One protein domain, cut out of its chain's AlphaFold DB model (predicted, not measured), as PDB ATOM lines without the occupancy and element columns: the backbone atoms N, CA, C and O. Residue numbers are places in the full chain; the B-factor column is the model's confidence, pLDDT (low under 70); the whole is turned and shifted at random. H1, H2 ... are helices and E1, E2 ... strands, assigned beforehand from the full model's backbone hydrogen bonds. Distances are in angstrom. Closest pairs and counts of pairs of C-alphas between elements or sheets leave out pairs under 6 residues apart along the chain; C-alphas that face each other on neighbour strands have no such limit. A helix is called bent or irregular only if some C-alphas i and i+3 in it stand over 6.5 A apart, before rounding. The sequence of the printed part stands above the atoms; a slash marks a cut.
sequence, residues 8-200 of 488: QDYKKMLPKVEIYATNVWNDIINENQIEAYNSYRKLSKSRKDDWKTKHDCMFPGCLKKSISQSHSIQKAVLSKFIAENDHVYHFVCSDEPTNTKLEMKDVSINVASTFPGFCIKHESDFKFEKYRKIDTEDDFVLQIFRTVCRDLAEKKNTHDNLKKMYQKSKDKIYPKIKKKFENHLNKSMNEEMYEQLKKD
ATOM      1  N   GLN A   8     202.311 108.716 141.403       49.22
ATOM      2  CA  GLN A   8     201.943 108.152 140.112       49.22
ATOM      3  C   GLN A   8     200.469 107.717 140.067       49.22
ATOM      4  O   GLN A   8     199.814 107.884 139.038       49.22
ATOM      5  N   ASP A   9     199.920 107.246 141.186       53.97
ATOM      6  CA  ASP A   9     198.491 106.958 141.346       53.97
ATOM      7  C   ASP A   9     197.669 108.249 141.432       53.97
ATOM      8  O   ASP A   9     196.604 108.352 140.818       53.97
ATOM      9  N   TYR A  10     198.210 109.280 142.088       47.31
ATOM     10  CA  TYR A  10     197.632 110.623 142.074       47.31
ATOM     11  C   TYR A  10     197.587 111.215 140.659       47.31
ATOM     12  O   TYR A  10     196.532 111.670 140.232       47.31
ATOM     13  N   LYS A  11     198.668 111.108 139.872       47.75
ATOM     14  CA  LYS A  11     198.683 111.527 138.455       47.75
ATOM     15  C   LYS A  11     197.695 110.754 137.568       47.75
ATOM     16  O   LYS A  11     197.255 111.287 136.559       47.75
ATOM     17  N   LYS A  12     197.311 109.523 137.932       51.56
ATOM     18  CA  LYS A  12     196.249 108.751 137.247       51.56
ATOM     19  C   LYS A  12     194.839 109.119 137.715       51.56
ATOM     20  O   LYS A  12     193.882 108.955 136.958       51.56
ATOM     21  N   MET A  13     194.696 109.589 138.953       45.66
ATOM     22  CA  MET A  13     193.451 110.152 139.479       45.66
ATOM     23  C   MET A  13     193.237 111.600 139.035       45.66
ATOM     24  O   MET A  13     192.078 112.001 138.927       45.66
ATOM     25  N   LEU A  14     194.319 112.330 138.728       41.81
ATOM     26  CA  LEU A  14     194.306 113.710 138.255       41.81
ATOM     27  C   LEU A  14     193.322 113.865 137.112       41.81
ATOM     28  O   LEU A  14     192.364 114.551 137.358       41.81
ATOM     29  N   PRO A  15     193.342 113.114 136.001       42.97
ATOM     30  CA  PRO A  15     192.367 113.300 134.930       42.97
ATOM     31  C   PRO A  15     190.908 113.134 135.363       42.97
ATOM     32  O   PRO A  15     190.039 113.727 134.755       42.97
ATOM     33  N   LYS A  16     190.584 112.361 136.410       43.31
ATOM     34  CA  LYS A  16     189.198 112.213 136.905       43.31
ATOM     35  C   LYS A  16     188.815 113.295 137.917       43.31
ATOM     36  O   LYS A  16     187.650 113.684 137.974       43.31
ATOM     37  N   VAL A  17     189.780 113.758 138.712       41.34
ATOM     38  CA  VAL A  17     189.627 114.872 139.654       41.34
ATOM     39  C   VAL A  17     189.709 116.200 138.919       41.34
ATOM     40  O   VAL A  17     188.879 117.026 139.214       41.34
ATOM     41  N   GLU A  18     190.595 116.364 137.944       39.91
ATOM     42  CA  GLU A  18     190.613 117.323 136.839       39.91
ATOM     43  C   GLU A  18     189.291 117.230 136.097       39.91
ATOM     44  O   GLU A  18     188.507 118.120 136.295       39.91
ATOM     45  N   ILE A  19     188.865 116.168 135.410       40.84
ATOM     46  CA  ILE A  19     187.535 116.172 134.744       40.84
ATOM     47  C   ILE A  19     186.385 116.634 135.672       40.84
ATOM     48  O   ILE A  19     185.479 117.306 135.201       40.84
ATOM     49  N   TYR A  20     186.404 116.381 136.986       39.25
ATOM     50  CA  TYR A  20     185.415 116.960 137.914       39.25
ATOM     51  C   TYR A  20     185.734 118.400 138.389       39.25
ATOM     52  O   TYR A  20     184.817 119.196 138.573       39.25
ATOM     53  N   ALA A  21     187.013 118.720 138.588       38.00
ATOM     54  CA  ALA A  21     187.603 120.029 138.830       38.00
ATOM     55  C   ALA A  21     187.583 120.772 137.505       38.00
ATOM     56  O   ALA A  21     186.604 121.435 137.346       38.00
ATOM     57  N   THR A  22     188.479 120.638 136.531       39.62
ATOM     58  CA  THR A  22     188.349 120.968 135.084       39.62
ATOM     59  C   THR A  22     186.932 121.053 134.479       39.62
ATOM     60  O   THR A  22     186.736 121.961 133.698       39.62
ATOM     61  N   ASN A  23     185.889 120.273 134.809       42.97
ATOM     62  CA  ASN A  23     184.520 120.646 134.357       42.97
ATOM     63  C   ASN A  23     183.903 121.804 135.164       42.97
ATOM     64  O   ASN A  23     183.188 122.622 134.612       42.97
ATOM     65  N   VAL A  24     184.178 121.894 136.463       40.97
ATOM     66  CA  VAL A  24     183.891 123.041 137.347       40.97
ATOM     67  C   VAL A  24     184.941 124.168 137.217       40.97
ATOM     68  O   VAL A  24     184.644 125.306 137.531       40.97
ATOM     69  N   TRP A  25     186.148 123.876 136.741       38.50
ATOM     70  CA  TRP A  25     187.382 124.667 136.790       38.50
ATOM     71  C   TRP A  25     187.698 125.198 135.389       38.50
ATOM     72  O   TRP A  25     188.133 126.322 135.314       38.50
ATOM     73  N   ASN A  26     187.324 124.539 134.282       41.50
ATOM     74  CA  ASN A  26     187.192 125.181 132.956       41.50
ATOM     75  C   ASN A  26     185.918 126.041 132.870       41.50
ATOM     76  O   ASN A  26     185.851 126.972 132.074       41.50
ATOM     77  N   ASP A  27     184.915 125.756 133.710       44.44
ATOM     78  CA  ASP A  27     183.714 126.591 133.879       44.44
ATOM     79  C   ASP A  27     183.979 127.878 134.693       44.44
ATOM     80  O   ASP A  27     183.077 128.726 134.792       44.44
ATOM     81  N   ILE A  28     185.155 127.992 135.331       41.28
ATOM     82  CA  ILE A  28     185.514 129.068 136.276       41.28
ATOM     83  C   ILE A  28     186.864 129.725 135.935       41.28
ATOM     84  O   ILE A  28     186.961 130.936 136.035       41.28
ATOM     85  N   ILE A  29     187.871 128.979 135.490       39.78
ATOM     86  CA  ILE A  29     189.256 129.424 135.293       39.78
ATOM     87  C   ILE A  29     189.722 128.979 133.906       39.78
ATOM     88  O   ILE A  29     190.239 127.886 133.703       39.78
ATOM     89  N   ASN A  30     189.556 129.860 132.933       35.75
ATOM     90  CA  ASN A  30     190.640 130.091 131.994       35.75
ATOM     91  C   ASN A  30     190.935 131.597 132.045       35.75
ATOM     92  O   ASN A  30     190.061 132.408 132.358       35.75
ATOM     93  N   GLU A  31     192.199 131.924 131.825       40.28
ATOM     94  CA  GLU A  31     192.887 133.167 132.177       40.28
ATOM     95  C   GLU A  31     192.120 134.445 131.804       40.28
ATOM     96  O   GLU A  31     191.673 134.564 130.667       40.28
ATOM     97  N   ASN A  32     191.997 135.364 132.782       45.09
ATOM     98  CA  ASN A  32     191.577 136.784 132.806       45.09
ATOM     99  C   ASN A  32     190.575 137.305 131.751       45.09
ATOM    100  O   ASN A  32     189.607 137.974 132.105       45.09
ATOM    101  N   GLN A  33     190.756 136.992 130.473       41.75
ATOM    102  CA  GLN A  33     189.776 137.204 129.410       41.75
ATOM    103  C   GLN A  33     188.636 136.177 129.469       41.75
ATOM    104  O   GLN A  33     187.476 136.547 129.306       41.75
ATOM    105  N   ILE A  34     188.915 134.905 129.781       41.97
ATOM    106  CA  ILE A  34     187.873 133.864 129.825       41.97
ATOM    107  C   ILE A  34     187.006 133.969 131.097       41.97
ATOM    108  O   ILE A  34     185.853 133.545 131.093       41.97
ATOM    109  N   GLU A  35     187.478 134.624 132.158       46.53
ATOM    110  CA  GLU A  35     186.719 134.852 133.398       46.53
ATOM    111  C   GLU A  35     185.656 135.962 133.256       46.53
ATOM    112  O   GLU A  35     184.488 135.772 133.630       46.53
ATOM    113  N   ALA A  36     186.016 137.083 132.617       44.91
ATOM    114  CA  ALA A  36     185.070 138.117 132.186       44.91
ATOM    115  C   ALA A  36     184.029 137.526 131.222       44.91
ATOM    116  O   ALA A  36     182.823 137.748 131.342       44.91
ATOM    117  N   TYR A  37     184.502 136.669 130.327       45.69
ATOM    118  CA  TYR A  37     183.734 136.083 129.249       45.69
ATOM    119  C   TYR A  37     182.785 134.939 129.677       45.69
ATOM    120  O   TYR A  37     181.628 134.888 129.255       45.69
ATOM    121  N   ASN A  38     183.196 134.063 130.599       45.91
ATOM    122  CA  ASN A  38     182.337 133.033 131.200       45.91
ATOM    123  C   ASN A  38     181.301 133.639 132.159       45.91
ATOM    124  O   ASN A  38     180.167 133.147 132.241       45.91
ATOM    125  N   SER A  39     181.662 134.725 132.851       49.16
ATOM    126  CA  SER A  39     180.711 135.540 133.611       49.16
ATOM    127  C   SER A  39     179.670 136.143 132.671       49.16
ATOM    128  O   SER A  39     178.473 135.927 132.867       49.16
ATOM    129  N   TYR A  40     180.106 136.778 131.581       48.09
ATOM    130  CA  TYR A  40     179.233 137.332 130.547       48.09
ATOM    131  C   TYR A  40     178.301 136.278 129.924       48.09
ATOM    132  O   TYR A  40     177.112 136.524 129.729       48.09
ATOM    133  N   ARG A  41     178.782 135.054 129.686       53.22
ATOM    134  CA  ARG A  41     177.987 133.943 129.142       53.22
ATOM    135  C   ARG A  41     176.859 133.467 130.062       53.22
ATOM    136  O   ARG A  41     175.726 133.268 129.618       53.22
ATOM    137  N   LYS A  42     177.149 133.231 131.347       54.28
ATOM    138  CA  LYS A  42     176.116 132.806 132.313       54.28
ATOM    139  C   LYS A  42     175.073 133.913 132.494       54.28
ATOM    140  O   LYS A  42     173.886 133.609 132.619       54.28
ATOM    141  N   LEU A  43     175.512 135.167 132.398       54.16
ATOM    142  CA  LEU A  43     174.655 136.345 132.377       54.16
ATOM    143  C   LEU A  43     173.841 136.471 131.088       54.16
ATOM    144  O   LEU A  43     172.681 136.841 131.168       54.16
ATOM    145  N   SER A  44     174.372 136.139 129.909       56.53
ATOM    146  CA  SER A  44     173.654 136.297 128.634       56.53
ATOM    147  C   SER A  44     172.485 135.315 128.492       56.53
ATOM    148  O   SER A  44     171.420 135.677 127.981       56.53
ATOM    149  N   LYS A  45     172.632 134.085 129.005       58.78
ATOM    150  CA  LYS A  45     171.538 133.102 129.027       58.78
ATOM    151  C   LYS A  45     170.467 133.460 130.059       58.78
ATOM    152  O   LYS A  45     169.289 133.401 129.718       58.78
ATOM    153  N   SER A  46     170.842 133.889 131.270       57.97
ATOM    154  CA  SER A  46     169.862 134.373 132.258       57.97
ATOM    155  C   SER A  46     169.194 135.678 131.813       57.97
ATOM    156  O   SER A  46     167.988 135.834 131.971       57.97
ATOM    157  N   ARG A  47     169.935 136.566 131.136       62.41
ATOM    158  CA  ARG A  47     169.437 137.800 130.505       62.41
ATOM    159  C   ARG A  47     168.289 137.516 129.544       62.41
ATOM    160  O   ARG A  47     167.278 138.199 129.631       62.41
ATOM    161  N   LYS A  48     168.388 136.493 128.684       65.25
ATOM    162  CA  LYS A  48     167.306 136.137 127.741       65.25
ATOM    163  C   LYS A  48     165.996 135.751 128.434       65.25
ATOM    164  O   LYS A  48     164.938 135.983 127.852       65.25
ATOM    165  N   ASP A  49     166.045 135.164 129.625       69.88
ATOM    166  CA  ASP A  49     164.839 134.741 130.343       69.88
ATOM    167  C   ASP A  49     164.315 135.842 131.272       69.88
ATOM    168  O   ASP A  49     163.119 136.139 131.248       69.88
ATOM    169  N   ASP A  50     165.201 136.540 131.987       72.00
ATOM    170  CA  ASP A  50     164.835 137.669 132.851       72.00
ATOM    171  C   ASP A  50     164.264 138.846 132.039       72.00
ATOM    172  O   ASP A  50     163.320 139.505 132.481       72.00
ATOM    173  N   TRP A  51     164.758 139.082 130.817       81.19
ATOM    174  CA  TRP A  51     164.260 140.147 129.933       81.19
ATOM    175  C   TRP A  51     162.870 139.874 129.355       81.19
ATOM    176  O   TRP A  51     162.188 140.807 128.938       81.19
ATOM    177  N   LYS A  52     162.407 138.619 129.361       80.00
ATOM    178  CA  LYS A  52     161.029 138.285 128.963       80.00
ATOM    179  C   LYS A  52     160.020 138.578 130.071       80.00
ATOM    180  O   LYS A  52     158.824 138.678 129.796       80.00
ATOM    181  N   THR A  53     160.477 138.684 131.319       84.69
ATOM    182  CA  THR A  53     159.598 138.967 132.456       84.69
ATOM    183  C   THR A  53     159.248 140.453 132.509       84.69
ATOM    184  O   THR A  53     160.048 141.310 132.145       84.69
ATOM    185  N   LYS A  54     158.018 140.774 132.923       89.62
ATOM    186  CA  LYS A  54     157.595 142.167 133.107       89.62
ATOM    187  C   LYS A  54     158.167 142.698 134.419       89.62
ATOM    188  O   LYS A  54     157.973 142.077 135.463       89.62
ATOM    189  N   HIS A  55     158.787 143.871 134.367       92.25
ATOM    190  CA  HIS A  55     159.345 144.571 135.527       92.25
ATOM    191  C   HIS A  55     158.479 145.775 135.892       92.25
ATOM    192  O   HIS A  55     157.446 146.018 135.267       92.25
ATOM    193  N   ASP A  56     158.847 146.514 136.932       96.12
ATOM    194  CA  ASP A  56     158.240 147.822 137.173       96.12
ATOM    195  C   ASP A  56     158.707 148.816 136.109       96.12
ATOM    196  O   ASP A  56     159.860 148.791 135.676       96.12
ATOM    197  N   CYS A  57     157.798 149.675 135.654       97.62
ATOM    198  CA  CYS A  57     158.138 150.707 134.689       97.62
ATOM    199  C   CYS A  57     159.195 151.647 135.277       97.62
ATOM    200  O   CYS A  57     158.992 152.244 136.329       97.62
ATOM    201  N   MET A  58     160.282 151.846 134.540       97.38
ATOM    202  CA  MET A  58     161.392 152.720 134.918       97.38
ATOM    203  C   MET A  58     161.090 154.209 134.719       97.38
ATOM    204  O   MET A  58     161.972 155.037 134.881       97.38
ATOM    205  N   PHE A  59     159.866 154.587 134.345       97.12
ATOM    206  CA  PHE A  59     159.494 155.997 134.304       97.12
ATOM    207  C   PHE A  59     159.182 156.482 135.729       97.12
ATOM    208  O   PHE A  59     158.470 155.772 136.453       97.12
ATOM    209  N   PRO A  60     159.645 157.664 136.167       95.00
ATOM    210  CA  PRO A  60     159.624 157.997 137.588       95.00
ATOM    211  C   PRO A  60     158.194 158.185 138.100       95.00
ATOM    212  O   PRO A  60     157.364 158.828 137.459       95.00
ATOM    213  N   GLY A  61     157.894 157.591 139.258       95.00
ATOM    214  CA  GLY A  61     156.550 157.598 139.846       95.00
ATOM    215  C   GLY A  61     155.541 156.661 139.164       95.00
ATOM    216  O   GLY A  61     154.370 156.651 139.541       95.00
ATOM    217  N   CYS A  62     155.950 155.859 138.175       97.00
ATOM    218  CA  CYS A  62     155.060 154.889 137.548       97.00
ATOM    219  C   CYS A  62     154.957 153.593 138.362       97.00
ATOM    220  O   CYS A  62     155.955 152.929 138.609       97.00
ATOM    221  N   LEU A  63     153.730 153.180 138.687       96.94
ATOM    222  CA  LEU A  63     153.451 151.910 139.379       96.94
ATOM    223  C   LEU A  63     153.006 150.780 138.431       96.94
ATOM    224  O   LEU A  63     152.641 149.694 138.874       96.94
ATOM    225  N   LYS A  64     152.962 151.033 137.115       97.94
ATOM    226  CA  LYS A  64     152.545 150.031 136.122       97.94
ATOM    227  C   LYS A  64     153.706 149.101 135.782       97.94
ATOM    228  O   LYS A  64     154.865 149.505 135.805       97.94
ATOM    229  N   LYS A  65     153.379 147.878 135.364       97.31
ATOM    230  CA  LYS A  65     154.365 146.940 134.819       97.31
ATOM    231  C   LYS A  65     154.816 147.346 133.417       97.31
ATOM    232  O   LYS A  65     154.013 147.853 132.626       97.31
ATOM    233  N   SER A  66     156.088 147.112 133.119       96.69
ATOM    234  CA  SER A  66     156.668 147.305 131.799       96.69
ATOM    235  C   SER A  66     156.126 146.297 130.785       96.69
ATOM    236  O   SER A  66     155.582 145.240 131.132       96.69
ATOM    237  N   ILE A  67     156.235 146.647 129.507       94.31
ATOM    238  CA  ILE A  67     156.182 145.668 128.425       94.31
ATOM    239  C   ILE A  67     157.499 144.886 128.415       94.31
ATOM    240  O   ILE A  67     158.524 145.382 128.872       94.31
ATOM    241  N   SER A  68     157.483 143.667 127.886       88.06
ATOM    242  CA  SER A  68     158.682 142.822 127.811       88.06
ATOM    243  C   SER A  68     159.720 143.327 126.804       88.06
ATOM    244  O   SER A  68     160.874 142.923 126.863       88.06
ATOM    245  N   GLN A  69     159.312 144.164 125.846       90.44
ATOM    246  CA  GLN A  69     160.133 144.563 124.704       90.44
ATOM    247  C   GLN A  69     159.997 146.062 124.423       90.44
ATOM    248  O   GLN A  69     159.366 146.454 123.449       90.44
ATOM    249  N   SER A  70     160.552 146.896 125.301       93.25
ATOM    250  CA  SER A  70     160.768 148.315 125.002       93.25
ATOM    251  C   SER A  70     162.114 148.490 124.311       93.25
ATOM    252  O   SER A  70     163.100 147.912 124.758       93.25
ATOM    253  N   HIS A  71     162.180 149.258 123.230       93.62
ATOM    254  CA  HIS A  71     163.385 149.392 122.405       93.62
ATOM    255  C   HIS A  71     164.250 150.583 122.833       93.62
ATOM    256  O   HIS A  71     163.814 151.714 122.703       93.62
ATOM    257  N   SER A  72     165.501 150.403 123.273       95.00
ATOM    258  CA  SER A  72     166.385 151.553 123.561       95.00
ATOM    259  C   SER A  72     166.818 152.323 122.304       95.00
ATOM    260  O   SER A  72     167.001 153.537 122.369       95.00
ATOM    261  N   ILE A  73     166.921 151.646 121.158       94.88
ATOM    262  CA  ILE A  73     167.064 152.235 119.822       94.88
ATOM    263  C   ILE A  73     165.770 151.978 119.068       94.88
ATOM    264  O   ILE A  73     165.355 150.829 118.938       94.88
ATOM    265  N   GLN A  74     165.161 153.033 118.530       92.00
ATOM    266  CA  GLN A  74     163.863 152.951 117.865       92.00
ATOM    267  C   GLN A  74     163.810 151.833 116.819       92.00
ATOM    268  O   GLN A  74     164.601 151.811 115.868       92.00
ATOM    269  N   LYS A  75     162.800 150.963 116.913       92.88
ATOM    270  CA  LYS A  75     162.606 149.874 115.944       92.88
ATOM    271  C   LYS A  75     162.489 150.392 114.507       92.88
ATOM    272  O   LYS A  75     162.999 149.768 113.580       92.88
ATOM    273  N   ALA A  76     161.837 151.541 114.317       91.62
ATOM    274  CA  ALA A  76     161.690 152.168 113.006       91.62
ATOM    275  C   ALA A  76     163.034 152.612 112.400       91.62
ATOM    276  O   ALA A  76     163.204 152.512 111.186       91.62
ATOM    277  N   VAL A  77     163.980 153.067 113.229       91.69
ATOM    278  CA  VAL A  77     165.335 153.435 112.790       91.69
ATOM    279  C   VAL A  77     166.111 152.184 112.390       91.69
ATOM    280  O   VAL A  77     166.639 152.137 111.281       91.69
ATOM    281  N   LEU A  78     166.084 151.139 113.227       93.88
ATOM    282  CA  LEU A  78     166.709 149.851 112.905       93.88
ATOM    283  C   LEU A  78     166.187 149.311 111.564       93.88
ATOM    284  O   LEU A  78     166.964 149.041 110.653       93.88
ATOM    285  N   SER A  79     164.860 149.225 111.430       93.69
ATOM    286  CA  SER A  79     164.171 148.696 110.248       93.69
ATOM    287  C   SER A  79     164.477 149.477 108.969       93.69
ATOM    288  O   SER A  79     164.681 148.867 107.925       93.69
ATOM    289  N   LYS A  80     164.506 150.814 109.034       92.62
ATOM    290  CA  LYS A  80     164.664 151.654 107.841       92.62
ATOM    291  C   LYS A  80     166.107 151.717 107.345       92.62
ATOM    292  O   LYS A  80     166.313 151.747 106.137       92.62
ATOM    293  N   PHE A  81     167.077 151.818 108.252       92.69
ATOM    294  CA  PHE A  81     168.434 152.235 107.879       92.69
ATOM    295  C   PHE A  81     169.457 151.102 107.887       92.69
ATOM    296  O   PHE A  81     170.384 151.125 107.078       92.69
ATOM    297  N   ILE A  82     169.309 150.118 108.778       95.56
ATOM    298  CA  ILE A  82     170.353 149.104 108.984       95.56
ATOM    299  C   ILE A  82     169.861 147.658 108.891       95.56
ATOM    300  O   ILE A  82     170.686 146.753 108.819       95.56
ATOM    301  N   ALA A  83     168.549 147.416 108.879       97.31
ATOM    302  CA  ALA A  83     168.015 146.066 108.789       97.31
ATOM    303  C   ALA A  83     168.044 145.516 107.356       97.31
ATOM    304  O   ALA A  83     167.749 146.214 106.387       97.31
ATOM    305  N   GLU A  84     168.324 144.222 107.242       98.12
ATOM    306  CA  GLU A  84     168.208 143.426 106.025       98.12
ATOM    307  C   GLU A  84     167.346 142.205 106.349       98.12
ATOM    308  O   GLU A  84     167.628 141.474 107.298       98.12
ATOM    309  N   ASN A  85     166.262 141.992 105.597       97.06
ATOM    310  CA  ASN A  85     165.289 140.923 105.862       97.06
ATOM    311  C   ASN A  85     164.761 140.925 107.315       97.06
ATOM    312  O   ASN A  85     164.706 139.875 107.947       97.06
ATOM    313  N   ASP A  86     164.426 142.099 107.867       97.50
ATOM    314  CA  ASP A  86     163.984 142.295 109.265       97.50
ATOM    315  C   ASP A  86     165.000 141.884 110.352       97.50
ATOM    316  O   ASP A  86     164.642 141.695 111.524       97.50
ATOM    317  N   HIS A  87     166.282 141.790 109.993       98.19
ATOM    318  CA  HIS A  87     167.376 141.494 110.914       98.19
ATOM    319  C   HIS A  87     168.464 142.562 110.846       98.19
ATOM    320  O   HIS A  87     168.755 143.115 109.792       98.19
ATOM    321  N   VAL A  88     169.080 142.838 111.987       97.94
ATOM    322  CA  VAL A  88     170.316 143.619 112.101       97.94
ATOM    323  C   VAL A  88     171.450 142.695 112.516       97.94
ATOM    324  O   VAL A  88     171.202 141.616 113.055       97.94
ATOM    325  N   TYR A  89     172.692 143.109 112.292       97.44
ATOM    326  CA  TYR A  89     173.857 142.333 112.689       97.44
ATOM    327  C   TYR A  89     174.418 142.854 114.012       97.44
ATOM    328  O   TYR A  89     174.578 144.060 114.207       97.44
ATOM    329  N   HIS A  90     174.680 141.939 114.938       96.38
ATOM    330  CA  HIS A  90     175.182 142.235 116.278       96.38
ATOM    331  C   HIS A  90     175.962 141.035 116.798       96.38
ATOM    332  O   HIS A  90     175.669 139.897 116.418       96.38
ATOM    333  N   PHE A  91     176.948 141.267 117.658       91.62
ATOM    334  CA  PHE A  91     177.684 140.161 118.246       91.62
ATOM    335  C   PHE A  91     176.900 139.509 119.374       91.62
ATOM    336  O   PHE A  91     176.177 140.144 120.131       91.62
ATOM    337  N   VAL A  92     177.054 138.203 119.489       88.12
ATOM    338  CA  VAL A  92     176.520 137.408 120.581       88.12
ATOM    339  C   VAL A  92     177.591 136.429 121.035       88.12
ATOM    340  O   VAL A  92     178.467 136.037 120.265       88.12
ATOM    341  N   CYS A  93     177.520 135.994 122.286       80.94
ATOM    342  CA  CYS A  93     178.309 134.847 122.715       80.94
ATOM    343  C   CYS A  93     177.703 133.566 122.148       80.94
ATOM    344  O   CYS A  93     176.499 133.335 122.296       80.94
ATOM    345  N   SER A  94     178.541 132.716 121.561       79.94
ATOM    346  CA  SER A  94     178.130 131.391 121.116       79.94
ATOM    347  C   SER A  94     177.621 130.547 122.285       79.94
ATOM    348  O   SER A  94     178.160 130.608 123.393       79.94
ATOM    349  N   ASP A  95     176.640 129.685 122.032       69.88
ATOM    350  CA  ASP A  95     176.043 128.845 123.073       69.88
ATOM    351  C   ASP A  95     176.953 127.670 123.519       69.88
ATOM    352  O   ASP A  95     176.632 126.992 124.502       69.88
ATOM    353  N   GLU A  96     178.103 127.440 122.865       71.50
ATOM    354  CA  GLU A  96     178.989 126.286 123.092       71.50
ATOM    355  C   GLU A  96     179.634 126.249 124.499       71.50
ATOM    356  O   GLU A  96     180.370 127.167 124.860       71.50
ATOM    357  N   PRO A  97     179.398 125.180 125.305       57.22
ATOM    358  CA  PRO A  97     179.981 124.918 126.637       57.22
ATOM    359  C   PRO A  97     181.473 125.156 126.784       57.22
ATOM    360  O   PRO A  97     181.872 125.792 127.751       57.22
ATOM    361  N   THR A  98     182.271 124.670 125.849       56.03
ATOM    362  CA  THR A  98     183.718 124.522 126.035       56.03
ATOM    363  C   THR A  98     184.543 125.482 125.189       56.03
ATOM    364  O   THR A  98     185.759 125.512 125.320       56.03
ATOM    365  N   ASN A  99     183.897 126.230 124.298       65.19
ATOM    366  CA  ASN A  99     184.554 127.074 123.310       65.19
ATOM    367  C   ASN A  99     183.653 128.262 122.989       65.19
ATOM    368  O   ASN A  99     183.250 128.484 121.848       65.19
ATOM    369  N   THR A 100     183.247 128.973 124.038       63.34
ATOM    370  CA  THR A 100     182.431 130.159 123.845       63.34
ATOM    371  C   THR A 100     183.282 131.149 123.015       63.34
ATOM    372  O   THR A 100     184.446 131.392 123.329       63.34
ATOM    373  N   LYS A 101     182.760 131.635 121.885       80.56
ATOM    374  CA  LYS A 101     183.371 132.702 121.075       80.56
ATOM    375  C   LYS A 101     182.372 133.829 120.847       80.56
ATOM    376  O   LYS A 101     181.163 133.588 120.808       80.56
ATOM    377  N   LEU A 102     182.849 135.072 120.780       85.44
ATOM    378  CA  LEU A 102     182.018 136.147 120.249       85.44
ATOM    379  C   LEU A 102     181.854 135.922 118.750       85.44
ATOM    380  O   LEU A 102     182.826 135.721 118.026       85.44
ATOM    381  N   GLU A 103     180.616 135.959 118.291       91.00
ATOM    382  CA  GLU A 103     180.271 135.782 116.890       91.00
ATOM    383  C   GLU A 103     179.209 136.799 116.503       91.00
ATOM    384  O   GLU A 103     178.285 137.079 117.265       91.00
ATOM    385  N   MET A 104     179.317 137.351 115.303       95.06
ATOM    386  CA  MET A 104     178.261 138.202 114.777       95.06
ATOM    387  C   MET A 104     177.111 137.343 114.250       95.06
ATOM    388  O   MET A 104     177.342 136.364 113.540       95.06
ATOM    389  N   LYS A 105     175.873 137.704 114.591       95.88
ATOM    390  CA  LYS A 105     174.661 136.998 114.164       95.88
ATOM    391  C   LYS A 105     173.557 137.956 113.746       95.88
ATOM    392  O   LYS A 105     173.511 139.114 114.159       95.88
ATOM    393  N   ASP A 106     172.644 137.421 112.942       97.62
ATOM    394  CA  ASP A 106     171.378 138.073 112.635       97.62
ATOM    395  C   ASP A 106     170.515 138.136 113.901       97.62
ATOM    396  O   ASP A 106     170.208 137.118 114.527       97.62
ATOM    397  N   VAL A 107     170.104 139.344 114.271       95.94
ATOM    398  CA  VAL A 107     169.203 139.618 115.390       95.94
ATOM    399  C   VAL A 107     167.956 140.290 114.839       95.94
ATOM    400  O   VAL A 107     168.034 141.339 114.202       95.94
ATOM    401  N   SER A 108     166.785 139.697 115.085       96.88
ATOM    402  CA  SER A 108     165.516 140.285 114.646       96.88
ATOM    403  C   SER A 108     165.346 141.692 115.219       96.88
ATOM    404  O   SER A 108     165.547 141.901 116.418       96.88
ATOM    405  N   ILE A 109     164.864 142.634 114.404       96.38
ATOM    406  CA  ILE A 109     164.533 144.000 114.853       96.38
ATOM    407  C   ILE A 109     163.488 144.035 115.983       96.38
ATOM    408  O   ILE A 109     163.356 145.034 116.684       96.38
ATOM    409  N   ASN A 110     162.733 142.949 116.184       94.19
ATOM    410  CA  ASN A 110     161.776 142.818 117.288       94.19
ATOM    411  C   ASN A 110     162.443 142.528 118.638       94.19
ATOM    412  O   ASN A 110     161.788 142.641 119.666       94.19
ATOM    413  N   VAL A 111     163.711 142.117 118.634       93.25
ATOM    414  CA  VAL A 111     164.484 141.744 119.828       93.25
ATOM    415  C   VAL A 111     165.688 142.667 120.009       93.25
ATOM    416  O   VAL A 111     166.069 142.959 121.143       93.25
ATOM    417  N   ALA A 112     166.269 143.154 118.911       94.56
ATOM    418  CA  ALA A 112     167.366 144.110 118.936       94.56
ATOM    419  C   ALA A 112     167.011 145.329 119.797       94.56
ATOM    420  O   ALA A 112     165.929 145.899 119.675       94.56
ATOM    421  N   SER A 113     167.934 145.718 120.673       94.50
ATOM    422  CA  SER A 113     167.803 146.853 121.584       94.50
ATOM    423  C   SER A 113     166.655 146.755 122.593       94.50
ATOM    424  O   SER A 113     166.368 147.741 123.269       94.50
ATOM    425  N   THR A 114     165.973 145.611 122.707       94.44
ATOM    426  CA  THR A 114     164.826 145.488 123.614       94.44
ATOM    427  C   THR A 114     165.242 145.286 125.063       94.44
ATOM    428  O   THR A 114     166.221 144.607 125.341       94.44
ATOM    429  N   PHE A 115     164.484 145.846 125.999       94.56
ATOM    430  CA  PHE A 115     164.609 145.616 127.435       94.56
ATOM    431  C   PHE A 115     163.256 145.870 128.121       94.56
ATOM    432  O   PHE A 115     162.401 146.571 127.571       94.56
ATOM    433  N   PRO A 116     163.014 145.340 129.330       93.56
ATOM    434  CA  PRO A 116     161.726 145.499 130.000       93.56
ATOM    435  C   PRO A 116     161.622 146.828 130.775       93.56
ATOM    436  O   PRO A 116     161.383 146.839 131.983       93.56
ATOM    437  N   GLY A 117     161.807 147.956 130.083       94.50
ATOM    438  CA  GLY A 117     161.938 149.288 130.689       94.50
ATOM    439  C   GLY A 117     160.631 150.021 130.986       94.50
ATOM    440  O   GLY A 117     160.420 150.490 132.102       94.50
ATOM    441  N   PHE A 118     159.729 150.144 130.009       96.81
ATOM    442  CA  PHE A 118     158.577 151.054 130.109       96.81
ATOM    443  C   PHE A 118     157.236 150.339 129.968       96.81
ATOM    444  O   PHE A 118     157.125 149.304 129.322       96.81
ATOM    445  N   CYS A 119     156.188 150.863 130.609       97.00
ATOM    446  CA  CYS A 119     154.816 150.410 130.359       97.00
ATOM    447  C   CYS A 119     154.300 150.979 129.029       97.00
ATOM    448  O   CYS A 119     154.852 151.949 128.524       97.00
ATOM    449  N   ILE A 120     153.184 150.449 128.516       95.50
ATOM    450  CA  ILE A 120     152.578 150.887 127.238       95.50
ATOM    451  C   ILE A 120     152.414 152.416 127.162       95.50
ATOM    452  O   ILE A 120     152.670 153.012 126.122       95.50
ATOM    453  N   LYS A 121     152.020 153.057 128.273       96.19
ATOM    454  CA  LYS A 121     151.857 154.515 128.333       96.19
ATOM    455  C   LYS A 121     153.191 155.236 128.105       96.19
ATOM    456  O   LYS A 121     153.275 156.058 127.206       96.19
ATOM    457  N   HIS A 122     154.215 154.921 128.893       95.88
ATOM    458  CA  HIS A 122     155.496 155.629 128.808       95.88
ATOM    459  C   HIS A 122     156.306 155.228 127.569       95.88
ATOM    460  O   HIS A 122     157.088 156.027 127.079       95.88
ATOM    461  N   GLU A 123     156.061 154.048 126.992       94.44
ATOM    462  CA  GLU A 123     156.593 153.703 125.670       94.44
ATOM    463  C   GLU A 123     156.046 154.641 124.579       94.44
ATOM    464  O   GLU A 123     156.762 155.021 123.659       94.44
ATOM    465  N   SER A 124     154.787 155.078 124.700       91.88
ATOM    466  CA  SER A 124     154.189 156.028 123.750       91.88
ATOM    467  C   SER A 124     154.671 157.476 123.916       91.88
ATOM    468  O   SER A 124     154.449 158.292 123.018       91.88
ATOM    469  N   ASP A 125     155.353 157.800 125.022       91.69
ATOM    470  CA  ASP A 125     155.901 159.141 125.260       91.69
ATOM    471  C   ASP A 125     157.164 159.414 124.432       91.69
ATOM    472  O   ASP A 125     157.494 160.576 124.188       91.69
ATOM    473  N   PHE A 126     157.821 158.374 123.906       88.31
ATOM    474  CA  PHE A 126     158.912 158.487 122.932       88.31
ATOM    475  C   PHE A 126     158.359 158.851 121.540       88.31
ATOM    476  O   PHE A 126     158.485 158.109 120.568       88.31
ATOM    477  N   LYS A 127     157.698 160.013 121.439       81.50
ATOM    478  CA  LYS A 127     156.958 160.483 120.251       81.50
ATOM    479  C   LYS A 127     157.811 160.531 118.984       81.50
ATOM    480  O   LYS A 127     157.278 160.319 117.892       81.50
ATOM    481  N   PHE A 128     159.117 160.750 119.129       82.31
ATOM    482  CA  PHE A 128     160.087 160.694 118.041       82.31
ATOM    483  C   PHE A 128     160.089 159.335 117.311       82.31
ATOM    484  O   PHE A 128     160.563 159.265 116.180       82.31
ATOM    485  N   GLU A 129     159.516 158.254 117.869       78.69
ATOM    486  CA  GLU A 129     159.322 156.973 117.157       78.69
ATOM    487  C   GLU A 129     158.323 157.093 116.005       78.69
ATOM    488  O   GLU A 129     158.520 156.521 114.930       78.69
ATOM    489  N   LYS A 130     157.256 157.875 116.209       78.75
ATOM    490  CA  LYS A 130     156.212 158.091 115.203       78.75
ATOM    491  C   LYS A 130     156.731 158.941 114.048       78.75
ATOM    492  O   LYS A 130     156.421 158.659 112.892       78.75
ATOM    493  N   TYR A 131     157.516 159.968 114.366       78.88
ATOM    494  CA  TYR A 131     158.034 160.928 113.389       78.88
ATOM    495  C   TYR A 131     159.403 160.535 112.816       78.88
ATOM    496  O   TYR A 131     159.836 161.137 111.838       78.88
ATOM    497  N   ARG A 132     160.052 159.503 113.383       80.44
ATOM    498  CA  ARG A 132     161.386 158.997 112.998       80.44
ATOM    499  C   ARG A 132     162.451 160.094 112.966       80.44
ATOM    500  O   ARG A 132     163.330 160.088 112.105       80.44
ATOM    501  N   LYS A 133     162.313 161.057 113.873       87.38
ATOM    502  CA  LYS A 133     163.144 162.250 113.944       87.38
ATOM    503  C   LYS A 133     163.320 162.658 115.397       87.38
ATOM    504  O   LYS A 133     162.322 162.792 116.096       87.38
ATOM    505  N   ILE A 134     164.565 162.849 115.808       90.94
ATOM    506  CA  ILE A 134     164.939 163.481 117.074       90.94
ATOM    507  C   ILE A 134     165.378 164.897 116.721       90.94
ATOM    508  O   ILE A 134     166.393 165.063 116.047       90.94
ATOM    509  N   ASP A 135     164.590 165.901 117.093       91.75
ATOM    510  CA  ASP A 135     164.873 167.292 116.723       91.75
ATOM    511  C   ASP A 135     164.585 168.324 117.811       91.75
ATOM    512  O   ASP A 135     164.996 169.476 117.670       91.75
ATOM    513  N   THR A 136     163.926 167.932 118.900       92.75
ATOM    514  CA  THR A 136     163.688 168.816 120.042       92.75
ATOM    515  C   THR A 136     164.592 168.488 121.224       92.75
ATOM    516  O   THR A 136     165.062 167.361 121.384       92.75
ATOM    517  N   GLU A 137     164.793 169.478 122.100       91.06
ATOM    518  CA  GLU A 137     165.504 169.304 123.375       91.06
ATOM    519  C   GLU A 137     164.949 168.118 124.182       91.06
ATOM    520  O   GLU A 137     165.693 167.283 124.701       91.06
ATOM    521  N   ASP A 138     163.620 168.006 124.215       91.94
ATOM    522  CA  ASP A 138     162.909 166.952 124.926       91.94
ATOM    523  C   ASP A 138     163.156 165.566 124.313       91.94
ATOM    524  O   ASP A 138     163.290 164.597 125.064       91.94
ATOM    525  N   ASP A 139     163.284 165.454 122.986       94.19
ATOM    526  CA  ASP A 139     163.603 164.178 122.335       94.19
ATOM    527  C   ASP A 139     165.022 163.710 122.677       94.19
ATOM    528  O   ASP A 139     165.220 162.527 122.966       94.19
ATOM    529  N   PHE A 140     166.005 164.623 122.708       94.44
ATOM    530  CA  PHE A 140     167.373 164.283 123.119       94.44
ATOM    531  C   PHE A 140     167.398 163.780 124.563       94.44
ATOM    532  O   PHE A 140     167.940 162.705 124.833       94.44
ATOM    533  N   VAL A 141     166.762 164.508 125.487       95.00
ATOM    534  CA  VAL A 141     166.692 164.121 126.905       95.00
ATOM    535  C   VAL A 141     165.970 162.783 127.079       95.00
ATOM    536  O   VAL A 141     166.436 161.935 127.841       95.00
ATOM    537  N   LEU A 142     164.872 162.550 126.354       95.56
ATOM    538  CA  LEU A 142     164.156 161.275 126.384       95.56
ATOM    539  C   LEU A 142     165.011 160.123 125.852       95.56
ATOM    540  O   LEU A 142     165.034 159.059 126.471       95.56
ATOM    541  N   GLN A 143     165.736 160.312 124.748       96.88
ATOM    542  CA  GLN A 143     166.618 159.279 124.203       96.88
ATOM    543  C   GLN A 143     167.788 158.975 125.154       96.88
ATOM    544  O   GLN A 143     168.087 157.806 125.400       96.88
ATOM    545  N   ILE A 144     168.400 159.997 125.765       97.25
ATOM    546  CA  ILE A 144     169.422 159.830 126.814       97.25
ATOM    547  C   ILE A 144     168.846 159.036 127.995       97.25
ATOM    548  O   ILE A 144     169.436 158.041 128.422       97.25
ATOM    549  N   PHE A 145     167.669 159.429 128.492       97.38
ATOM    550  CA  PHE A 145     166.976 158.746 129.585       97.38
ATOM    551  C   PHE A 145     166.697 157.273 129.257       97.38
ATOM    552  O   PHE A 145     166.913 156.399 130.102       97.38
ATOM    553  N   ARG A 146     166.284 156.976 128.020       96.94
ATOM    554  CA  ARG A 146     166.038 155.608 127.543       96.94
ATOM    555  C   ARG A 146     167.297 154.747 127.598       96.94
ATOM    556  O   ARG A 146     167.244 153.625 128.104       96.94
ATOM    557  N   THR A 147     168.422 155.286 127.132       97.56
ATOM    558  CA  THR A 147     169.728 154.611 127.146       97.56
ATOM    559  C   THR A 147     170.200 154.332 128.572       97.56
ATOM    560  O   THR A 147     170.595 153.207 128.877       97.56
ATOM    561  N   VAL A 148     170.059 155.307 129.480       97.75
ATOM    562  CA  VAL A 148     170.382 155.131 130.907       97.75
ATOM    563  C   VAL A 148     169.512 154.052 131.551       97.75
ATOM    564  O   VAL A 148     170.028 153.207 132.282       97.75
ATOM    565  N   CYS A 149     168.208 154.035 131.265       97.69
ATOM    566  CA  CYS A 149     167.305 153.012 131.791       97.69
ATOM    567  C   CYS A 149     167.710 151.604 131.337       97.69
ATOM    568  O   CYS A 149     167.761 150.691 132.162       97.69
ATOM    569  N   ARG A 150     168.037 151.426 130.050       96.44
ATOM    570  CA  ARG A 150     168.459 150.128 129.502       96.44
ATOM    571  C   ARG A 150     169.736 149.628 130.162       96.44
ATOM    572  O   ARG A 150     169.772 148.485 130.615       96.44
ATOM    573  N   ASP A 151     170.742 150.489 130.290       95.75
ATOM    574  CA  ASP A 151     172.012 150.109 130.912       95.75
ATOM    575  C   ASP A 151     171.864 149.851 132.419       95.75
ATOM    576  O   ASP A 151     172.427 148.886 132.934       95.75
ATOM    577  N   LEU A 152     171.057 150.643 133.135       96.50
ATOM    578  CA  LEU A 152     170.762 150.389 134.547       96.50
ATOM    579  C   LEU A 152     170.033 149.051 134.738       96.50
ATOM    580  O   LEU A 152     170.369 148.298 135.654       96.50
ATOM    581  N   ALA A 153     169.044 148.747 133.894       94.88
ATOM    582  CA  ALA A 153     168.327 147.475 133.934       94.88
ATOM    583  C   ALA A 153     169.277 146.293 133.693       94.88
ATOM    584  O   ALA A 153     169.236 145.303 134.424       94.88
ATOM    585  N   GLU A 154     170.174 146.419 132.714       91.69
ATOM    586  CA  GLU A 154     171.206 145.426 132.434       91.69
ATOM    587  C   GLU A 154     172.150 145.224 133.624       91.69
ATOM    588  O   GLU A 154     172.358 144.089 134.053       91.69
ATOM    589  N   LYS A 155     172.667 146.305 134.216       92.00
ATOM    590  CA  LYS A 155     173.587 146.213 135.358       92.00
ATOM    591  C   LYS A 155     172.923 145.653 136.610       92.00
ATOM    592  O   LYS A 155     173.530 144.817 137.278       92.00
ATOM    593  N   LYS A 156     171.666 146.018 136.889       93.81
ATOM    594  CA  LYS A 156     170.876 145.412 137.977       93.81
ATOM    595  C   LYS A 156     170.694 143.914 137.763       93.81
ATOM    596  O   LYS A 156     170.987 143.131 138.662       93.81
ATOM    597  N   ASN A 157     170.286 143.514 136.558       90.75
ATOM    598  CA  ASN A 157     170.093 142.108 136.222       90.75
ATOM    599  C   ASN A 157     171.389 141.299 136.374       90.75
ATOM    600  O   ASN A 157     171.394 140.211 136.950       90.75
ATOM    601  N   THR A 158     172.497 141.848 135.882       86.69
ATOM    602  CA  THR A 158     173.814 141.230 136.006       86.69
ATOM    603  C   THR A 158     174.241 141.084 137.463       86.69
ATOM    604  O   THR A 158     174.593 139.982 137.890       86.69
ATOM    605  N   HIS A 159     174.150 142.156 138.250       91.31
ATOM    606  CA  HIS A 159     174.466 142.129 139.674       91.31
ATOM    607  C   HIS A 159     173.633 141.078 140.426       91.31
ATOM    608  O   HIS A 159     174.181 140.270 141.177       91.31
ATOM    609  N   ASP A 160     172.319 141.043 140.202       91.50
ATOM    610  CA  ASP A 160     171.423 140.121 140.899       91.50
ATOM    611  C   ASP A 160     171.712 138.661 140.539       91.50
ATOM    612  O   ASP A 160     171.691 137.785 141.410       91.50
ATOM    613  N   ASN A 161     172.044 138.388 139.276       85.62
ATOM    614  CA  ASN A 161     172.424 137.054 138.825       85.62
ATOM    615  C   ASN A 161     173.776 136.613 139.399       85.62
ATOM    616  O   ASN A 161     173.867 135.507 139.944       85.62
ATOM    617  N   LEU A 162     174.789 137.484 139.400       84.12
ATOM    618  CA  LEU A 162     176.077 137.215 140.052       84.12
ATOM    619  C   LEU A 162     175.910 136.964 141.551       84.12
ATOM    620  O   LEU A 162     176.455 135.999 142.090       84.12
ATOM    621  N   LYS A 163     175.087 137.770 142.228       91.31
ATOM    622  CA  LYS A 163     174.793 137.616 143.654       91.31
ATOM    623  C   LYS A 163     174.121 136.275 143.954       91.31
ATOM    624  O   LYS A 163     174.544 135.582 144.881       91.31
ATOM    625  N   LYS A 164     173.123 135.865 143.159       88.00
ATOM    626  CA  LYS A 164     172.479 134.540 143.273       88.00
ATOM    627  C   LYS A 164     173.483 133.407 143.044       88.00
ATOM    628  O   LYS A 164     173.467 132.417 143.777       88.00
ATOM    629  N   MET A 165     174.359 133.538 142.044       82.25
ATOM    630  CA  MET A 165     175.406 132.552 141.752       82.25
ATOM    631  C   MET A 165     176.398 132.424 142.909       82.25
ATOM    632  O   MET A 165     176.679 131.308 143.345       82.25
ATOM    633  N   TYR A 166     176.866 133.549 143.444       85.50
ATOM    634  CA  TYR A 166     177.762 133.594 144.596       85.50
ATOM    635  C   TYR A 166     177.124 132.957 145.838       85.50
ATOM    636  O   TYR A 166     177.725 132.080 146.456       85.50
ATOM    637  N   GLN A 167     175.870 133.298 146.158       89.69
ATOM    638  CA  GLN A 167     175.130 132.676 147.266       89.69
ATOM    639  C   GLN A 167     174.975 131.163 147.072       89.69
ATOM    640  O   GLN A 167     175.265 130.382 147.974       89.69
ATOM    641  N   LYS A 168     174.600 130.714 145.867       84.12
ATOM    642  CA  LYS A 168     174.510 129.281 145.547       84.12
ATOM    643  C   LYS A 168     175.861 128.576 145.705       84.12
ATOM    644  O   LYS A 168     175.891 127.452 146.213       84.12
ATOM    645  N   SER A 169     176.952 129.214 145.276       78.75
ATOM    646  CA  SER A 169     178.310 128.694 145.456       78.75
ATOM    647  C   SER A 169     178.621 128.505 146.939       78.75
ATOM    648  O   SER A 169     178.886 127.386 147.384       78.75
ATOM    649  N   LYS A 170     178.460 129.576 147.719       84.50
ATOM    650  CA  LYS A 170     178.750 129.624 149.152       84.50
ATOM    651  C   LYS A 170     177.909 128.646 149.975       84.50
ATOM    652  O   LYS A 170     178.457 127.926 150.804       84.50
ATOM    653  N   ASP A 171     176.600 128.591 149.738       87.94
ATOM    654  CA  ASP A 171     175.666 127.883 150.621       87.94
ATOM    655  C   ASP A 171     175.473 126.413 150.232       87.94
ATOM    656  O   ASP A 171     175.133 125.579 151.071       87.94
ATOM    657  N   LYS A 172     175.658 126.067 148.949       84.06
ATOM    658  CA  LYS A 172     175.360 124.716 148.439       84.06
ATOM    659  C   LYS A 172     176.573 124.001 147.877       84.06
ATOM    660  O   LYS A 172     176.724 122.806 148.124       84.06
ATOM    661  N   ILE A 173     177.395 124.679 147.082       74.56
ATOM    662  CA  ILE A 173     178.503 124.034 146.366       74.56
ATOM    663  C   ILE A 173     179.680 123.835 147.320       74.56
ATOM    664  O   ILE A 173     180.124 122.701 147.502       74.56
ATOM    665  N   TYR A 174     180.110 124.896 148.002       74.56
ATOM    666  CA  TYR A 174     181.254 124.863 148.905       74.56
ATOM    667  C   TYR A 174     181.112 123.818 150.027       74.56
ATOM    668  O   TYR A 174     182.017 122.994 150.170       74.56
ATOM    669  N   PRO A 175     179.979 123.707 150.756       80.50
ATOM    670  CA  PRO A 175     179.841 122.691 151.800       80.50
ATOM    671  C   PRO A 175     179.851 121.262 151.247       80.50
ATOM    672  O   PRO A 175     180.401 120.358 151.872       80.50
ATOM    673  N   LYS A 176     179.274 121.038 150.056       79.00
ATOM    674  CA  LYS A 176     179.286 119.720 149.401       79.00
ATOM    675  C   LYS A 176     180.694 119.315 148.990       79.00
ATOM    676  O   LYS A 176     181.067 118.160 149.180       79.00
ATOM    677  N   ILE A 177     181.446 120.252 148.423       71.50
ATOM    678  CA  ILE A 177     182.835 120.050 148.025       71.50
ATOM    679  C   ILE A 177     183.689 119.785 149.266       71.50
ATOM    680  O   ILE A 177     184.340 118.746 149.329       71.50
ATOM    681  N   LYS A 178     183.587 120.635 150.295       75.81
ATOM    682  CA  LYS A 178     184.272 120.463 151.583       75.81
ATOM    683  C   LYS A 178     183.999 119.085 152.196       75.81
ATOM    684  O   LYS A 178     184.944 118.367 152.495       75.81
ATOM    685  N   LYS A 179     182.731 118.663 152.277       81.44
ATOM    686  CA  LYS A 179     182.348 117.338 152.798       81.44
ATOM    687  C   LYS A 179     182.905 116.187 151.954       81.44
ATOM    688  O   LYS A 179     183.350 115.181 152.500       81.44
ATOM    689  N   LYS A 180     182.868 116.295 150.618       74.88
ATOM    690  CA  LYS A 180     183.471 115.289 149.725       74.88
ATOM    691  C   LYS A 180     184.979 115.184 149.961       74.88
ATOM    692  O   LYS A 180     185.478 114.064 150.042       74.88
ATOM    693  N   PHE A 181     185.653 116.321 150.124       70.81
ATOM    694  CA  PHE A 181     187.070 116.372 150.458       70.81
ATOM    695  C   PHE A 181     187.353 115.742 151.817       70.81
ATOM    696  O   PHE A 181     188.118 114.793 151.861       70.81
ATOM    697  N   GLU A 182     186.687 116.161 152.892       74.75
ATOM    698  CA  GLU A 182     186.845 115.575 154.237       74.75
ATOM    699  C   GLU A 182     186.675 114.046 154.229       74.75
ATOM    700  O   GLU A 182     187.473 113.315 154.815       74.75
ATOM    701  N   ASN A 183     185.703 113.539 153.467       76.94
ATOM    702  CA  ASN A 183     185.488 112.101 153.311       76.94
ATOM    703  C   ASN A 183     186.614 111.379 152.543       76.94
ATOM    704  O   ASN A 183     186.818 110.184 152.760       76.94
ATOM    705  N   HIS A 184     187.302 112.057 151.619       69.38
ATOM    706  CA  HIS A 184     188.434 111.503 150.861       69.38
ATOM    707  C   HIS A 184     189.771 111.662 151.604       69.38
ATOM    708  O   HIS A 184     190.618 110.775 151.522       69.38
ATOM    709  N   LEU A 185     189.935 112.732 152.387       63.50
ATOM    710  CA  LEU A 185     191.111 112.987 153.229       63.50
ATOM    711  C   LEU A 185     191.329 111.882 154.259       63.50
ATOM    712  O   LEU A 185     192.461 111.462 154.471       63.50
ATOM    713  N   ASN A 186     190.245 111.321 154.802       63.41
ATOM    714  CA  ASN A 186     190.308 110.169 155.704       63.41
ATOM    715  C   ASN A 186     190.921 108.906 155.069       63.41
ATOM    716  O   ASN A 186     191.139 107.924 155.782       63.41
ATOM    717  N   LYS A 187     191.172 108.888 153.751       61.47
ATOM    718  CA  LYS A 187     191.651 107.695 153.049       61.47
ATOM    719  C   LYS A 187     193.109 107.742 152.591       61.47
ATOM    720  O   LYS A 187     193.698 106.668 152.648       61.47
ATOM    721  N   SER A 188     193.711 108.880 152.199       61.88
ATOM    722  CA  SER A 188     195.091 108.859 151.632       61.88
ATOM    723  C   SER A 188     195.666 110.184 151.077       61.88
ATOM    724  O   SER A 188     196.587 110.130 150.265       61.88
ATOM    725  N   MET A 189     195.146 111.372 151.400       65.56
ATOM    726  CA  MET A 189     195.693 112.617 150.818       65.56
ATOM    727  C   MET A 189     196.813 113.194 151.689       65.56
ATOM    728  O   MET A 189     196.685 113.181 152.913       65.56
ATOM    729  N   ASN A 190     197.881 113.724 151.080       76.56
ATOM    730  CA  ASN A 190     198.879 114.485 151.831       76.56
ATOM    731  C   ASN A 190     198.325 115.873 152.221       76.56
ATOM    732  O   ASN A 190     197.397 116.398 151.598       76.56
ATOM    733  N   GLU A 191     198.869 116.443 153.294       74.88
ATOM    734  CA  GLU A 191     198.402 117.703 153.891       74.88
ATOM    735  C   GLU A 191     198.637 118.918 152.972       74.88
ATOM    736  O   GLU A 191     197.810 119.825 152.906       74.88
ATOM    737  N   GLU A 192     199.710 118.901 152.180       77.44
ATOM    738  CA  GLU A 192     200.075 119.984 151.261       77.44
ATOM    739  C   GLU A 192     199.037 120.192 150.145       77.44
ATOM    740  O   GLU A 192     198.570 121.310 149.914       77.44
ATOM    741  N   MET A 193     198.599 119.112 149.490       68.00
ATOM    742  CA  MET A 193     197.567 119.183 148.451       68.00
ATOM    743  C   MET A 193     196.226 119.679 148.995       68.00
ATOM    744  O   MET A 193     195.469 120.342 148.285       68.00
ATOM    745  N   TYR A 194     195.911 119.350 150.249       69.38
ATOM    746  CA  TYR A 194     194.695 119.823 150.902       69.38
ATOM    747  C   TYR A 194     194.709 121.337 151.086       69.38
ATOM    748  O   TYR A 194     193.721 122.006 150.770       69.38
ATOM    749  N   GLU A 195     195.832 121.875 151.555       75.19
ATOM    750  CA  GLU A 195     195.994 123.314 151.719       75.19
ATOM    751  C   GLU A 195     195.976 124.052 150.378       75.19
ATOM    752  O   GLU A 195     195.367 125.119 150.289       75.19
ATOM    753  N   GLN A 196     196.537 123.477 149.308       75.94
ATOM    754  CA  GLN A 196     196.448 124.089 147.980       75.94
ATOM    755  C   GLN A 196     195.005 124.137 147.460       75.94
ATOM    756  O   GLN A 196     194.516 125.200 147.089       75.94
ATOM    757  N   LEU A 197     194.271 123.024 147.526       68.06
ATOM    758  CA  LEU A 197     192.869 122.988 147.095       68.06
ATOM    759  C   LEU A 197     191.996 123.955 147.903       68.06
ATOM    760  O   LEU A 197     191.142 124.642 147.343       68.06
ATOM    761  N   LYS A 198     192.206 124.050 149.222       71.25
ATOM    762  CA  LYS A 198     191.539 125.065 150.046       71.25
ATOM    763  C   LYS A 198     191.803 126.476 149.539       71.25
ATOM    764  O   LYS A 198     190.852 127.256 149.479       71.25
ATOM    765  N   LYS A 199     193.059 126.800 149.215       77.19
ATOM    766  CA  LYS A 199     193.448 128.115 148.690       77.19
ATOM    767  C   LYS A 199     192.734 128.398 147.376       77.19
ATOM    768  O   LYS A 199     192.096 129.440 147.282       77.19
ATOM    769  N   ASP A 200     192.728 127.454 146.440       72.38
ATOM    770  CA  ASP A 200     192.068 127.618 145.140       72.38
ATOM    771  C   ASP A 200     190.552 127.845 145.301       72.38
ATOM    772  O   ASP A 200     189.972 128.762 144.720       72.38
TER     773      ASP A 200
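AT A GLANCE: This is residues 8 to 200 of the 488 residues of an uncharacterized protein of Clostridium saccharobutylicum (UniProt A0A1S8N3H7). One long bent helix, H6, runs along the longest axis; H2 crosses its arm H6a, the hairpin E1 and E2 lies on the other side of H2, and H7 folds back beside arm H6b. The printed part has 193 residues with seven named helices and two named strands, in the order H1 H2 H3 E1 E2 H4 H5 H6 H7, mostly helix, with an antiparallel sheet E1 - E2. It is loose and elongated, with a radius of gyration of the C-alphas of 23.3 A and spans of 74 by 38 by 23 A.

HOW THE PARTS SIT: H1, residues 8 to 25, touches no helix. H6, residues 137 to 188, was assigned as one helix by its hydrogen bonds but is bent, with C-alphas 171 and 174 6.6 A apart; its arms, H6a to residue 171 and H6b from residue 174, stand at a shallow tilt of 30 degrees. H2, residues 33 to 50, touches H6a about perpendicular at 74 degrees, closest at the C-alphas of Leu 43 and Thr 158, 6.1 A. E1, residues 87 to 93, and E2, residues 102 to 108, form an antiparallel hairpin, with N 92 and O 103 at 2.8 A. H3, residues 75 to 82, and H5, residues 128 to 131, are close but not clearly touching; their closest C-alphas, Ala 76 and Glu 129, are 6.8 A apart. H4, residues 120 to 123, touches no helix. H7, residues 191 to 200, and H6b are near each other. Every O i to N i+4 pair is within hydrogen-bond range in H3, H6a and H7; 12 of 14 are in H1, 13 of 14 in H2 and 9 of 11 in H6b, while H4 and H5 are too short for one.

IN THESE COORDINATES: H1 begins at C-alpha 8, (201.943, 108.152, 140.112), and measures 22.3 A; H2 measures 25.2 A, H6a 50.6 A and H6b 21.3 A. H7 ends at C-alpha 200, (192.068, 127.618, 145.140).

THE WHOLE: The C-alphas farthest apart, Thr 136 and Lys 187, are 74.9 A apart. The printed part has no cut; the links H2 to H3 and E2 to H4 are long. Of the printed residues 56 have pLDDT under 70, among them 8 to 49.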